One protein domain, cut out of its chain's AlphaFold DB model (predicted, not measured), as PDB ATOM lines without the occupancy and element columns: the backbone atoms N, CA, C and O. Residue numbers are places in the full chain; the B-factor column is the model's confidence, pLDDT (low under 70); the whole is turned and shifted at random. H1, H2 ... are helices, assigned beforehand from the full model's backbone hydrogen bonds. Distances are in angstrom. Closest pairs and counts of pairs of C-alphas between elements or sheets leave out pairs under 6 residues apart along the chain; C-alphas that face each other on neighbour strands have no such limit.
ATOM      1  N   THR A 315      83.959 165.387 191.145       82.25
ATOM      2  CA  THR A 315      83.360 165.143 189.820       82.25
ATOM      3  C   THR A 315      81.978 164.499 189.946       82.25
ATOM      4  O   THR A 315      81.037 164.948 189.296       82.25
ATOM      5  N   ASP A 316      81.815 163.520 190.840       84.12
ATOM      6  CA  ASP A 316      80.517 162.901 191.127       84.12
ATOM      7  C   ASP A 316      79.522 163.925 191.696       84.12
ATOM      8  O   ASP A 316      78.403 164.042 191.200       84.12
ATOM      9  N   VAL A 317      79.919 164.720 192.700       82.31
ATOM     10  CA  VAL A 317      79.063 165.774 193.287       82.31
ATOM     11  C   VAL A 317      78.662 166.825 192.247       82.31
ATOM     12  O   VAL A 317      77.518 167.274 192.239       82.31
ATOM     13  N   MET A 318      79.573 167.188 191.347       80.50
ATOM     14  CA  MET A 318      79.343 168.120 190.242       80.50
ATOM     15  C   MET A 318      78.360 167.559 189.202       80.50
ATOM     16  O   MET A 318      77.425 168.257 188.806       80.50
ATOM     17  N   GLY A 319      78.493 166.276 188.852       80.19
ATOM     18  CA  GLY A 319      77.535 165.553 188.011       80.19
ATOM     19  C   GLY A 319      76.149 165.428 188.656       80.19
ATOM     20  O   GLY A 319      75.142 165.664 187.992       80.19
ATOM     21  N   TYR A 320      76.076 165.144 189.961       78.69
ATOM     22  CA  TYR A 320      74.815 165.126 190.715       78.69
ATOM     23  C   TYR A 320      74.175 166.513 190.871       78.69
ATOM     24  O   TYR A 320      72.951 166.606 190.959       78.69
ATOM     25  N   ALA A 321      74.972 167.584 190.888       80.31
ATOM     26  CA  ALA A 321      74.487 168.962 190.879       80.31
ATOM     27  C   ALA A 321      74.023 169.435 189.486       80.31
ATOM     28  O   ALA A 321      73.397 170.489 189.390       80.31
ATOM     29  N   GLY A 322      74.313 168.677 188.420       76.31
ATOM     30  CA  GLY A 322      73.997 169.050 187.038       76.31
ATOM     31  C   GLY A 322      74.874 170.174 186.473       76.31
ATOM     32  O   GLY A 322      74.478 170.810 185.504       76.31
ATOM     33  N   VAL A 323      76.040 170.435 187.076       81.00
ATOM     34  CA  VAL A 323      76.949 171.519 186.671       81.00
ATOM     35  C   VAL A 323      77.952 170.982 185.652       81.00
ATOM     36  O   VAL A 323      78.989 170.434 186.031       81.00
ATOM     37  N   ASP A 324      77.665 171.134 184.358       81.94
ATOM     38  CA  ASP A 324      78.661 170.860 183.319       81.94
ATOM     39  C   ASP A 324      79.628 172.048 183.190       81.94
ATOM     40  O   ASP A 324      79.323 173.063 182.562       81.94
ATOM     41  N   LEU A 325      80.835 171.898 183.749       80.50
ATOM     42  CA  LEU A 325      81.919 172.876 183.600       80.50
ATOM     43  C   LEU A 325      82.253 173.201 182.140       80.50
ATOM     44  O   LEU A 325      82.829 174.256 181.882       80.50
ATOM     45  N   LYS A 326      81.950 172.312 181.189       81.62
ATOM     46  CA  LYS A 326      82.153 172.568 179.764       81.62
ATOM     47  C   LYS A 326      81.089 173.517 179.215       81.62
ATOM     48  O   LYS A 326      81.450 174.418 178.465       81.62
ATOM     49  N   GLU A 327      79.820 173.352 179.589       82.56
ATOM     50  CA  GLU A 327      78.753 174.287 179.204       82.56
ATOM     51  C   GLU A 327      78.946 175.647 179.887       82.56
ATOM     52  O   GLU A 327      78.871 176.670 179.215       82.56
ATOM     53  N   GLU A 328      79.329 175.673 181.167       80.50
ATOM     54  CA  GLU A 328      79.703 176.903 181.887       80.50
ATOM     55  C   GLU A 328      80.929 177.594 181.255       80.50
ATOM     56  O   GLU A 328      80.912 178.797 181.008       80.50
ATOM     57  N   ALA A 329      81.994 176.858 180.910       77.75
ATOM     58  CA  ALA A 329      83.164 177.436 180.238       77.75
ATOM     59  C   ALA A 329      82.847 177.939 178.817       77.75
ATOM     60  O   ALA A 329      83.370 178.976 178.400       77.75
ATOM     61  N   GLU A 330      81.978 177.241 178.079       77.50
ATOM     62  CA  GLU A 330      81.449 177.715 176.797       77.50
ATOM     63  C   GLU A 330      80.510 178.919 176.979       77.50
ATOM     64  O   GLU A 330      80.497 179.790 176.111       77.50
ATOM     65  N   HIS A 331      79.798 179.038 178.107       73.75
ATOM     66  CA  HIS A 331      79.017 180.223 178.464       73.75
ATOM     67  C   HIS A 331      79.923 181.429 178.724       73.75
ATOM     68  O   HIS A 331      79.761 182.438 178.045       73.75
ATOM     69  N   PHE A 332      80.924 181.328 179.608       68.56
ATOM     70  CA  PHE A 332      81.870 182.425 179.876       68.56
ATOM     71  C   PHE A 332      82.585 182.900 178.599       68.56
ATOM     72  O   PHE A 332      82.594 184.091 178.301       68.56
ATOM     73  N   MET A 333      83.101 181.972 177.781       70.44
ATOM     74  CA  MET A 333      83.743 182.292 176.492       70.44
ATOM     75  C   MET A 333      82.792 182.959 175.483       70.44
ATOM     76  O   MET A 333      83.232 183.696 174.601       70.44
ATOM     77  N   LYS A 334      81.488 182.681 175.578       68.56
ATOM     78  CA  LYS A 334      80.449 183.241 174.706       68.56
ATOM     79  C   LYS A 334      79.908 184.570 175.232       68.56
ATOM     80  O   LYS A 334      79.535 185.415 174.424       68.56
ATOM     81  N   GLU A 335      79.908 184.777 176.544       60.44
ATOM     82  CA  GLU A 335      79.579 186.043 177.200       60.44
ATOM     83  C   GLU A 335      80.659 187.098 176.904       60.44
ATOM     84  O   GLU A 335      80.319 188.171 176.408       60.44
ATOM     85  N   ASP A 336      81.947 186.745 177.019       56.62
ATOM     86  CA  ASP A 336      83.090 187.581 176.591       56.62
ATOM     87  C   ASP A 336      83.133 187.842 175.064       56.62
ATOM     88  O   ASP A 336      83.836 188.740 174.599       56.62
ATOM     89  N   MET A 337      82.380 187.076 174.261       56.81
ATOM     90  CA  MET A 337      82.231 187.289 172.810       56.81
ATOM     91  C   MET A 337      80.938 188.014 172.406       56.81
ATOM     92  O   MET A 337      80.854 188.513 171.283       56.81
ATOM     93  N   ALA A 338      79.934 188.074 173.284       56.00
ATOM     94  CA  ALA A 338      78.651 188.739 173.040       56.00
ATOM     95  C   ALA A 338      78.552 190.109 173.736       56.00
ATOM     96  O   ALA A 338      77.875 191.007 173.235       56.00
ATOM     97  N   GLY A 339      79.233 190.283 174.870       51.56
ATOM     98  CA  GLY A 339      79.448 191.565 175.530       51.56
ATOM     99  C   GLY A 339      80.798 192.175 175.150       51.56
ATOM    100  O   GLY A 339      81.767 191.475 174.882       51.56
ATOM    101  N   THR A 340      80.908 193.503 175.191       56.31
ATOM    102  CA  THR A 340      82.164 194.251 174.967       56.31
ATOM    103  C   THR A 340      83.142 194.177 176.156       56.31
ATOM    104  O   THR A 340      83.887 195.119 176.443       56.31
ATOM    105  N   VAL A 341      83.156 193.047 176.868       54.75
ATOM    106  CA  VAL A 341      84.006 192.793 178.034       54.75
ATOM    107  C   VAL A 341      85.374 192.312 177.556       54.75
ATOM    108  O   VAL A 341      85.711 191.137 177.601       54.75
ATOM    109  N   SER A 349      89.885 202.356 176.971       72.81
ATOM    110  CA  SER A 349      89.814 203.722 176.417       72.81
ATOM    111  C   SER A 349      90.146 203.805 174.918       72.81
ATOM    112  O   SER A 349      89.785 204.776 174.254       72.81
ATOM    113  N   LYS A 350      90.790 202.766 174.369       73.62
ATOM    114  CA  LYS A 350      91.178 202.670 172.952       73.62
ATOM    115  C   LYS A 350      90.076 202.117 172.048       73.62
ATOM    116  O   LYS A 350      90.149 202.283 170.831       73.62
ATOM    117  N   PHE A 351      89.052 201.493 172.626       71.12
ATOM    118  CA  PHE A 351      87.952 200.849 171.911       71.12
ATOM    119  C   PHE A 351      86.654 201.621 172.161       71.12
ATOM    120  O   PHE A 351      85.941 201.345 173.120       71.12
ATOM    121  N   GLN A 352      86.353 202.602 171.303       79.75
ATOM    122  CA  GLN A 352      85.196 203.480 171.480       79.75
ATOM    123  C   GLN A 352      84.382 203.634 170.190       79.75
ATOM    124  O   GLN A 352      84.890 204.132 169.190       79.75
ATOM    125  N   ASP A 353      83.095 203.283 170.254       79.31
ATOM    126  CA  ASP A 353      82.145 203.316 169.124       79.31
ATOM    127  C   ASP A 353      81.130 204.479 169.228       79.31
ATOM    128  O   ASP A 353      80.037 204.457 168.679       79.31
ATOM    129  N   PHE A 354      81.477 205.535 169.978       86.56
ATOM    130  CA  PHE A 354      80.619 206.726 170.122       86.56
ATOM    131  C   PHE A 354      80.632 207.629 168.872       86.56
ATOM    132  O   PHE A 354      79.754 208.468 168.686       86.56
ATOM    133  N   MET A 355      81.638 207.475 168.008       87.69
ATOM    134  CA  MET A 355      81.749 208.166 166.726       87.69
ATOM    135  C   MET A 355      82.380 207.234 165.703       87.69
ATOM    136  O   MET A 355      83.352 206.556 166.021       87.69
ATOM    137  N   ASN A 356      81.899 207.272 164.457       91.19
ATOM    138  CA  ASN A 356      82.498 206.518 163.355       91.19
ATOM    139  C   ASN A 356      83.990 206.905 163.195       91.19
ATOM    140  O   ASN A 356      84.281 208.044 162.796       91.19
ATOM    141  N   PRO A 357      84.943 205.995 163.481       88.06
ATOM    142  CA  PRO A 357      86.355 206.354 163.575       88.06
ATOM    143  C   PRO A 357      86.956 206.679 162.206       88.06
ATOM    144  O   PRO A 357      87.843 207.522 162.123       88.06
ATOM    145  N   THR A 358      86.449 206.087 161.121       90.50
ATOM    146  CA  THR A 358      86.885 206.380 159.747       90.50
ATOM    147  C   THR A 358      86.526 207.815 159.357       90.50
ATOM    148  O   THR A 358      87.405 208.600 159.005       90.50
ATOM    149  N   MET A 359      85.257 208.201 159.520       91.44
ATOM    150  CA  MET A 359      84.771 209.559 159.239       91.44
ATOM    151  C   MET A 359      85.477 210.617 160.096       91.44
ATOM    152  O   MET A 359      85.804 211.701 159.604       91.44
ATOM    153  N   LEU A 360      85.724 210.312 161.374       92.25
ATOM    154  CA  LEU A 360      86.451 211.197 162.282       92.25
ATOM    155  C   LEU A 360      87.924 211.331 161.863       92.25
ATOM    156  O   LEU A 360      88.426 212.449 161.751       92.25
ATOM    157  N   LYS A 361      88.595 210.219 161.543       92.38
ATOM    158  CA  LYS A 361      89.985 210.189 161.067       92.38
ATOM    159  C   LYS A 361      90.172 210.968 159.769       92.38
ATOM    160  O   LYS A 361      91.125 211.737 159.684       92.38
ATOM    161  N   ASP A 362      89.268 210.843 158.800       92.25
ATOM    162  CA  ASP A 362      89.339 211.590 157.538       92.25
ATOM    163  C   ASP A 362      89.142 213.098 157.745       92.25
ATOM    164  O   ASP A 362      89.878 213.905 157.166       92.25
ATOM    165  N   LYS A 363      88.211 213.496 158.625       92.62
ATOM    166  CA  LYS A 363      88.036 214.903 159.022       92.62
ATOM    167  C   LYS A 363      89.287 215.444 159.715       92.62
ATOM    168  O   LYS A 363      89.797 216.477 159.289       92.62
ATOM    169  N   ILE A 364      89.831 214.747 160.717       92.81
ATOM    170  CA  ILE A 364      91.064 215.175 161.400       92.81
ATOM    171  C   ILE A 364      92.226 215.230 160.396       92.81
ATOM    172  O   ILE A 364      92.943 216.224 160.365       92.81
ATOM    173  N   LEU A 365      92.379 214.242 159.507       92.50
ATOM    174  CA  LEU A 365      93.440 214.204 158.492       92.50
ATOM    175  C   LEU A 365      93.328 215.339 157.462       92.50
ATOM    176  O   LEU A 365      94.356 215.813 156.978       92.50
ATOM    177  N   LYS A 366      92.117 215.816 157.143       92.06
ATOM    178  CA  LYS A 366      91.910 217.012 156.306       92.06
ATOM    179  C   LYS A 366      92.558 218.252 156.930       92.06
ATOM    180  O   LYS A 366      93.220 218.994 156.211       92.06
ATOM    181  N   TYR A 367      92.420 218.445 158.244       91.69
ATOM    182  CA  TYR A 367      93.050 219.557 158.966       91.69
ATOM    183  C   TYR A 367      94.532 219.292 159.281       91.69
ATOM    184  O   TYR A 367      95.362 220.176 159.118       91.69
ATOM    185  N   ALA A 368      94.915 218.062 159.632       90.06
ATOM    186  CA  ALA A 368      96.310 217.712 159.921       90.06
ATOM    187  C   ALA A 368      97.236 217.959 158.712       90.06
ATOM    188  O   ALA A 368      98.383 218.375 158.883       90.06
ATOM    189  N   LYS A 369      96.716 217.791 157.485       89.81
ATOM    190  CA  LYS A 369      97.418 218.109 156.231       89.81
ATOM    191  C   LYS A 369      97.848 219.576 156.116       89.81
ATOM    192  O   LYS A 369      98.949 219.807 155.624       89.81
ATOM    193  N   SER A 370      97.059 220.557 156.577       87.44
ATOM    194  CA  SER A 370      97.486 221.971 156.542       87.44
ATOM    195  C   SER A 370      98.570 222.286 157.581       87.44
ATOM    196  O   SER A 370      99.348 223.214 157.389       87.44
ATOM    197  N   VAL A 371      98.691 221.458 158.625       89.56
ATOM    198  CA  VAL A 371      99.744 221.521 159.656       89.56
ATOM    199  C   VAL A 371     100.895 220.532 159.358       89.56
ATOM    200  O   VAL A 371     101.690 220.197 160.228       89.56
ATOM    201  N   ASN A 372     101.014 220.048 158.113       88.69
ATOM    202  CA  ASN A 372     102.037 219.093 157.642       88.69
ATOM    203  C   ASN A 372     102.067 217.708 158.337       88.69
ATOM    204  O   ASN A 372     102.978 216.911 158.084       88.69
ATOM    205  N   ILE A 373     101.070 217.361 159.154       89.50
ATOM    206  CA  ILE A 373     100.978 216.067 159.845       89.50
ATOM    207  C   ILE A 373     100.450 215.004 158.866       89.50
ATOM    208  O   ILE A 373      99.299 215.034 158.431       89.50
ATOM    209  N   LYS A 374     101.316 214.048 158.504       85.31
ATOM    210  CA  LYS A 374     101.060 213.051 157.439       85.31
ATOM    211  C   LYS A 374     100.428 211.739 157.917       85.31
ATOM    212  O   LYS A 374      99.939 210.974 157.090       85.31
ATOM    213  N   LYS A 375     100.475 211.450 159.219       86.62
ATOM    214  CA  LYS A 375      99.904 210.248 159.845       86.62
ATOM    215  C   LYS A 375      99.281 210.630 161.184       86.62
ATOM    216  O   LYS A 375      99.836 211.462 161.894       86.62
ATOM    217  N   ILE A 376      98.155 210.002 161.505       88.19
ATOM    218  CA  ILE A 376      97.446 210.113 162.784       88.19
ATOM    219  C   ILE A 376      97.266 208.688 163.300       88.19
ATOM    220  O   ILE A 376      96.911 207.797 162.517       88.19
ATOM    221  N   ASP A 377      97.537 208.481 164.585       89.75
ATOM    222  CA  ASP A 377      97.380 207.184 165.239       89.75
ATOM    223  C   ASP A 377      95.896 206.810 165.400       89.75
ATOM    224  O   ASP A 377      95.033 207.686 165.467       89.75
ATOM    225  N   SER A 378      95.581 205.516 165.455       87.75
ATOM    226  CA  SER A 378      94.209 205.056 165.682       87.75
ATOM    227  C   SER A 378      93.756 205.358 167.109       87.75
ATOM    228  O   SER A 378      92.659 205.878 167.296       87.75
ATOM    229  N   ASP A 379      94.635 205.139 168.090       89.31
ATOM    230  CA  ASP A 379      94.370 205.403 169.507       89.31
ATOM    231  C   ASP A 379      93.972 206.868 169.746       89.31
ATOM    232  O   ASP A 379      93.021 207.148 170.472       89.31
ATOM    233  N   PHE A 380      94.634 207.818 169.072       91.44
ATOM    234  CA  PHE A 380      94.290 209.242 169.148       91.44
ATOM    235  C   PHE A 380      92.848 209.527 168.699       91.44
ATOM    236  O   PHE A 380      92.165 210.349 169.308       91.44
ATOM    237  N   VAL A 381      92.363 208.843 167.658       91.38
ATOM    238  CA  VAL A 381      90.984 209.004 167.173       91.38
ATOM    239  C   VAL A 381      89.986 208.471 168.207       91.38
ATOM    240  O   VAL A 381      88.991 209.144 168.480       91.38
ATOM    241  N   SER A 382      90.285 207.336 168.850       91.75
ATOM    242  CA  SER A 382      89.492 206.805 169.969       91.75
ATOM    243  C   SER A 382      89.470 207.758 171.170       91.75
ATOM    244  O   SER A 382      88.393 208.054 171.690       91.75
ATOM    245  N   TYR A 383      90.617 208.325 171.562       92.81
ATOM    246  CA  TYR A 383      90.691 209.312 172.646       92.81
ATOM    247  C   TYR A 383      89.887 210.587 172.342       92.81
ATOM    248  O   TYR A 383      89.227 211.112 173.237       92.81
ATOM    249  N   VAL A 384      89.873 211.072 171.092       92.62
ATOM    250  CA  VAL A 384      89.035 212.217 170.682       92.62
ATOM    251  C   VAL A 384      87.543 211.868 170.742       92.62
ATOM    252  O   VAL A 384      86.749 212.690 171.210       92.62
ATOM    253  N   ALA A 385      87.143 210.659 170.341       92.94
ATOM    254  CA  ALA A 385      85.755 210.209 170.465       92.94
ATOM    255  C   ALA A 385      85.320 210.111 171.942       92.94
ATOM    256  O   ALA A 385      84.266 210.636 172.305       92.94
ATOM    257  N   LEU A 386      86.161 209.530 172.805       92.31
ATOM    258  CA  LEU A 386      85.924 209.390 174.246       92.31
ATOM    259  C   LEU A 386      85.867 210.747 174.973       92.31
ATOM    260  O   LEU A 386      84.946 211.000 175.747       92.31
ATOM    261  N   ALA A 387      86.799 211.661 174.682       93.75
ATOM    262  CA  ALA A 387      86.776 213.022 175.221       93.75
ATOM    263  C   ALA A 387      85.515 213.791 174.787       93.75
ATOM    264  O   ALA A 387      84.958 214.573 175.558       93.75
ATOM    265  N   THR A 388      85.022 213.543 173.568       94.56
ATOM    266  CA  THR A 388      83.783 214.165 173.082       94.56
ATOM    267  C   THR A 388      82.540 213.555 173.735       94.56
ATOM    268  O   THR A 388      81.614 214.291 174.071       94.56
ATOM    269  N   GLN A 389      82.533 212.243 173.999       93.44
ATOM    270  CA  GLN A 389      81.490 211.574 174.784       93.44
ATOM    271  C   GLN A 389      81.383 212.174 176.194       93.44
ATOM    272  O   GLN A 389      80.286 212.503 176.643       93.44
ATOM    273  N   ASP A 390      82.512 212.368 176.881       94.31
ATOM    274  CA  ASP A 390      82.532 212.947 178.228       94.31
ATOM    275  C   ASP A 390      82.166 214.442 178.238       94.31
ATOM    276  O   ASP A 390      81.427 214.915 179.110       94.31
ATOM    277  N   ARG A 391      82.565 215.191 177.202       96.44
ATOM    278  CA  ARG A 391      82.096 216.568 177.001       96.44
ATOM    279  C   ARG A 391      80.578 216.629 176.816       96.44
ATOM    280  O   ARG A 391      79.942 217.507 177.397       96.44
ATOM    281  N   ILE A 392      79.992 215.710 176.049       97.19
ATOM    282  CA  ILE A 392      78.540 215.637 175.831       97.19
ATOM    283  C   ILE A 392      77.811 215.205 177.112       97.19
ATOM    284  O   ILE A 392      76.828 215.851 177.471       97.19
ATOM    285  N   ARG A 393      78.336 214.229 177.868       96.25
ATOM    286  CA  ARG A 393      77.868 213.893 179.230       96.25
ATOM    287  C   ARG A 393      77.830 215.138 180.119       96.25
ATOM    288  O   ARG A 393      76.787 215.458 180.678       96.25
ATOM    289  N   THR A 394      78.929 215.889 180.179       97.81
ATOM    290  CA  THR A 394      79.038 217.126 180.972       97.81
ATOM    291  C   THR A 394      78.005 218.180 180.548       97.81
ATOM    292  O   THR A 394      77.425 218.865 181.391       97.81
ATOM    293  N   VAL A 395      77.737 218.322 179.244       98.12
ATOM    294  CA  VAL A 395      76.691 219.226 178.732       98.12
ATOM    295  C   VAL A 395      75.297 218.742 179.142       98.12
ATOM    296  O   VAL A 395      74.525 219.539 179.673       98.12
ATOM    297  N   MET A 396      74.990 217.449 178.999       97.50
ATOM    298  CA  MET A 396      73.718 216.860 179.436       97.50
ATOM    299  C   MET A 396      73.498 217.018 180.948       97.50
ATOM    300  O   MET A 396      72.420 217.430 181.369       97.50
ATOM    301  N   GLU A 397      74.516 216.785 181.778       97.31
ATOM    302  CA  GLU A 397      74.449 217.020 183.225       97.31
ATOM    303  C   GLU A 397      74.152 218.485 183.565       97.31
ATOM    304  O   GLU A 397      73.347 218.767 184.455       97.31
ATOM    305  N   ASN A 398      74.762 219.429 182.843       97.75
ATOM    306  CA  ASN A 398      74.487 220.855 183.002       97.75
ATOM    307  C   ASN A 398      73.067 221.225 182.545       97.75
ATOM    308  O   ASN A 398      72.394 221.988 183.238       97.75
ATOM    309  N   MET A 399      72.567 220.641 181.452       96.88
ATOM    310  CA  MET A 399      71.179 220.810 181.000       96.88
ATOM    311  C   MET A 399      70.178 220.240 182.015       96.88
ATOM    312  O   MET A 399      69.198 220.906 182.345       96.88
ATOM    313  N   VAL A 400      70.444 219.063 182.589       96.19
ATOM    314  CA  VAL A 400      69.627 218.472 183.664       96.19
ATOM    315  C   VAL A 400      69.689 219.327 184.934       96.19
ATOM    316  O   VAL A 400      68.659 219.549 185.568       96.19
ATOM    317  N   ARG A 401      70.857 219.872 185.298       95.19
ATOM    318  CA  ARG A 401      71.020 220.798 186.434       95.19
ATOM    319  C   ARG A 401      70.244 222.104 186.217       95.19
ATOM    320  O   ARG A 401      69.580 222.565 187.142       95.19
ATOM    321  N   ALA A 402      70.255 222.654 185.003       94.19
ATOM    322  CA  ALA A 402      69.477 223.835 184.625       94.19
ATOM    323  C   ALA A 402      67.963 223.556 184.591       94.19
ATOM    324  O   ALA A 402      67.183 224.339 185.130       94.19
ATOM    325  N   SER A 403      67.537 222.418 184.034       94.06
ATOM    326  CA  SER A 403      66.136 221.970 184.029       94.06
ATOM    327  C   SER A 403      65.606 221.757 185.451       94.06
ATOM    328  O   SER A 403      64.534 222.257 185.802       94.06
ATOM    329  N   ARG A 404      66.406 221.136 186.329       91.00
ATOM    330  CA  ARG A 404      66.126 221.068 187.771       91.00
ATOM    331  C   ARG A 404      66.013 222.463 188.379       91.00
ATOM    332  O   ARG A 404      65.052 222.704 189.089       91.00
ATOM    333  N   HIS A 405      66.893 223.411 188.057       88.62
ATOM    334  CA  HIS A 405      66.767 224.794 188.543       88.62
ATOM    335  C   HIS A 405      65.499 225.523 188.060       88.62
ATOM    336  O   HIS A 405      64.954 226.326 188.814       88.62
ATOM    337  N   ARG A 406      65.005 225.237 186.845       88.19
ATOM    338  CA  ARG A 406      63.737 225.781 186.316       88.19
ATOM    339  C   ARG A 406      62.504 225.169 186.998       88.19
ATOM    340  O   ARG A 406      61.532 225.873 187.244       88.19
TER     341      ARG A 406
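Overview. This is residues 315 to 341 and 349 to 406 of the 508 residues of the protein "TBP-associated factor 4" of Rhizopus delemar (strain RA 99-880 / ATCC MYA-4621 / FGSC 9543 / NRRL 43880) (UniProt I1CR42). Look for two helices, the long H4 and the shorter H3, that meet near their first residues and make an L, while H2 and then H1 sit well off from it as a separate arm that touches neither. The arm gives the model much of its length, and three stretches stick out free: residues 316 to 322, 325 to 339 and 390 to 406. You will find 85 printed residues with four named helices, in the order H1, H2, H3, H4, and no named strand; the class is all helix. The whole is extended, with a radius of gyration of the C-alphas of 22.8 A, and flat, spanning 70 by 48 by 15 A.

Arrangement. Begin with H4, residues 378 to 406, the longest helix with 29 residues. Its residues 381 to 385 alone touch H3, residues 357 to 371, which in turn touches H4 with residues 357 to 361 alone. Look at Lys 361 and Val 381: theirs are the closest C-alphas of the two helices, 6.3 A apart. The lines of H3 and H4 are about perpendicular, at 75 degrees, and their centres are 21.8 A apart. Farther out, H2, residues 325 to 338, is apart from H3 and from H4. H1, residues 315 to 321, is apart from H2, H3 and H4. In H1 and H4 every O i to N i+4 pair is within hydrogen-bond range; in H2 it is 9 of 10 and in H3 9 of 11.

Along the chain. Find C-alpha 378 at (94.209, 205.056, 165.682); from there H4 runs 42.2 A to C-alpha 406 at (63.737, 225.781, 186.316). H3 begins with C-alpha 357 at (86.355, 206.354, 163.575) and runs 20.6 A to C-alpha 371. H2 measures 19.3 A from C-alpha 325 to C-alpha 338. H1, from C-alpha 315 at (83.360, 165.143, 189.820) to C-alpha 321, measures 9.7 A.

Size, cuts and confidence. The two C-alphas farthest apart are those of Asp 316 and Ser 370, 70.5 A. Residues 342 to 348 are cut out and not printed; C-alphas 341 and 349 are 12.5 A apart across this cut, which lies in the link from H2 to H3. Of the links that are printed whole, H1 to H2 is tight, with 3 residues, and H3 to H4 is short, with 6. Read the B-factor column for the model's confidence: the mean pLDDT of the printed part is 84.9, and residue 332 and residues 334 to 341 are under 70.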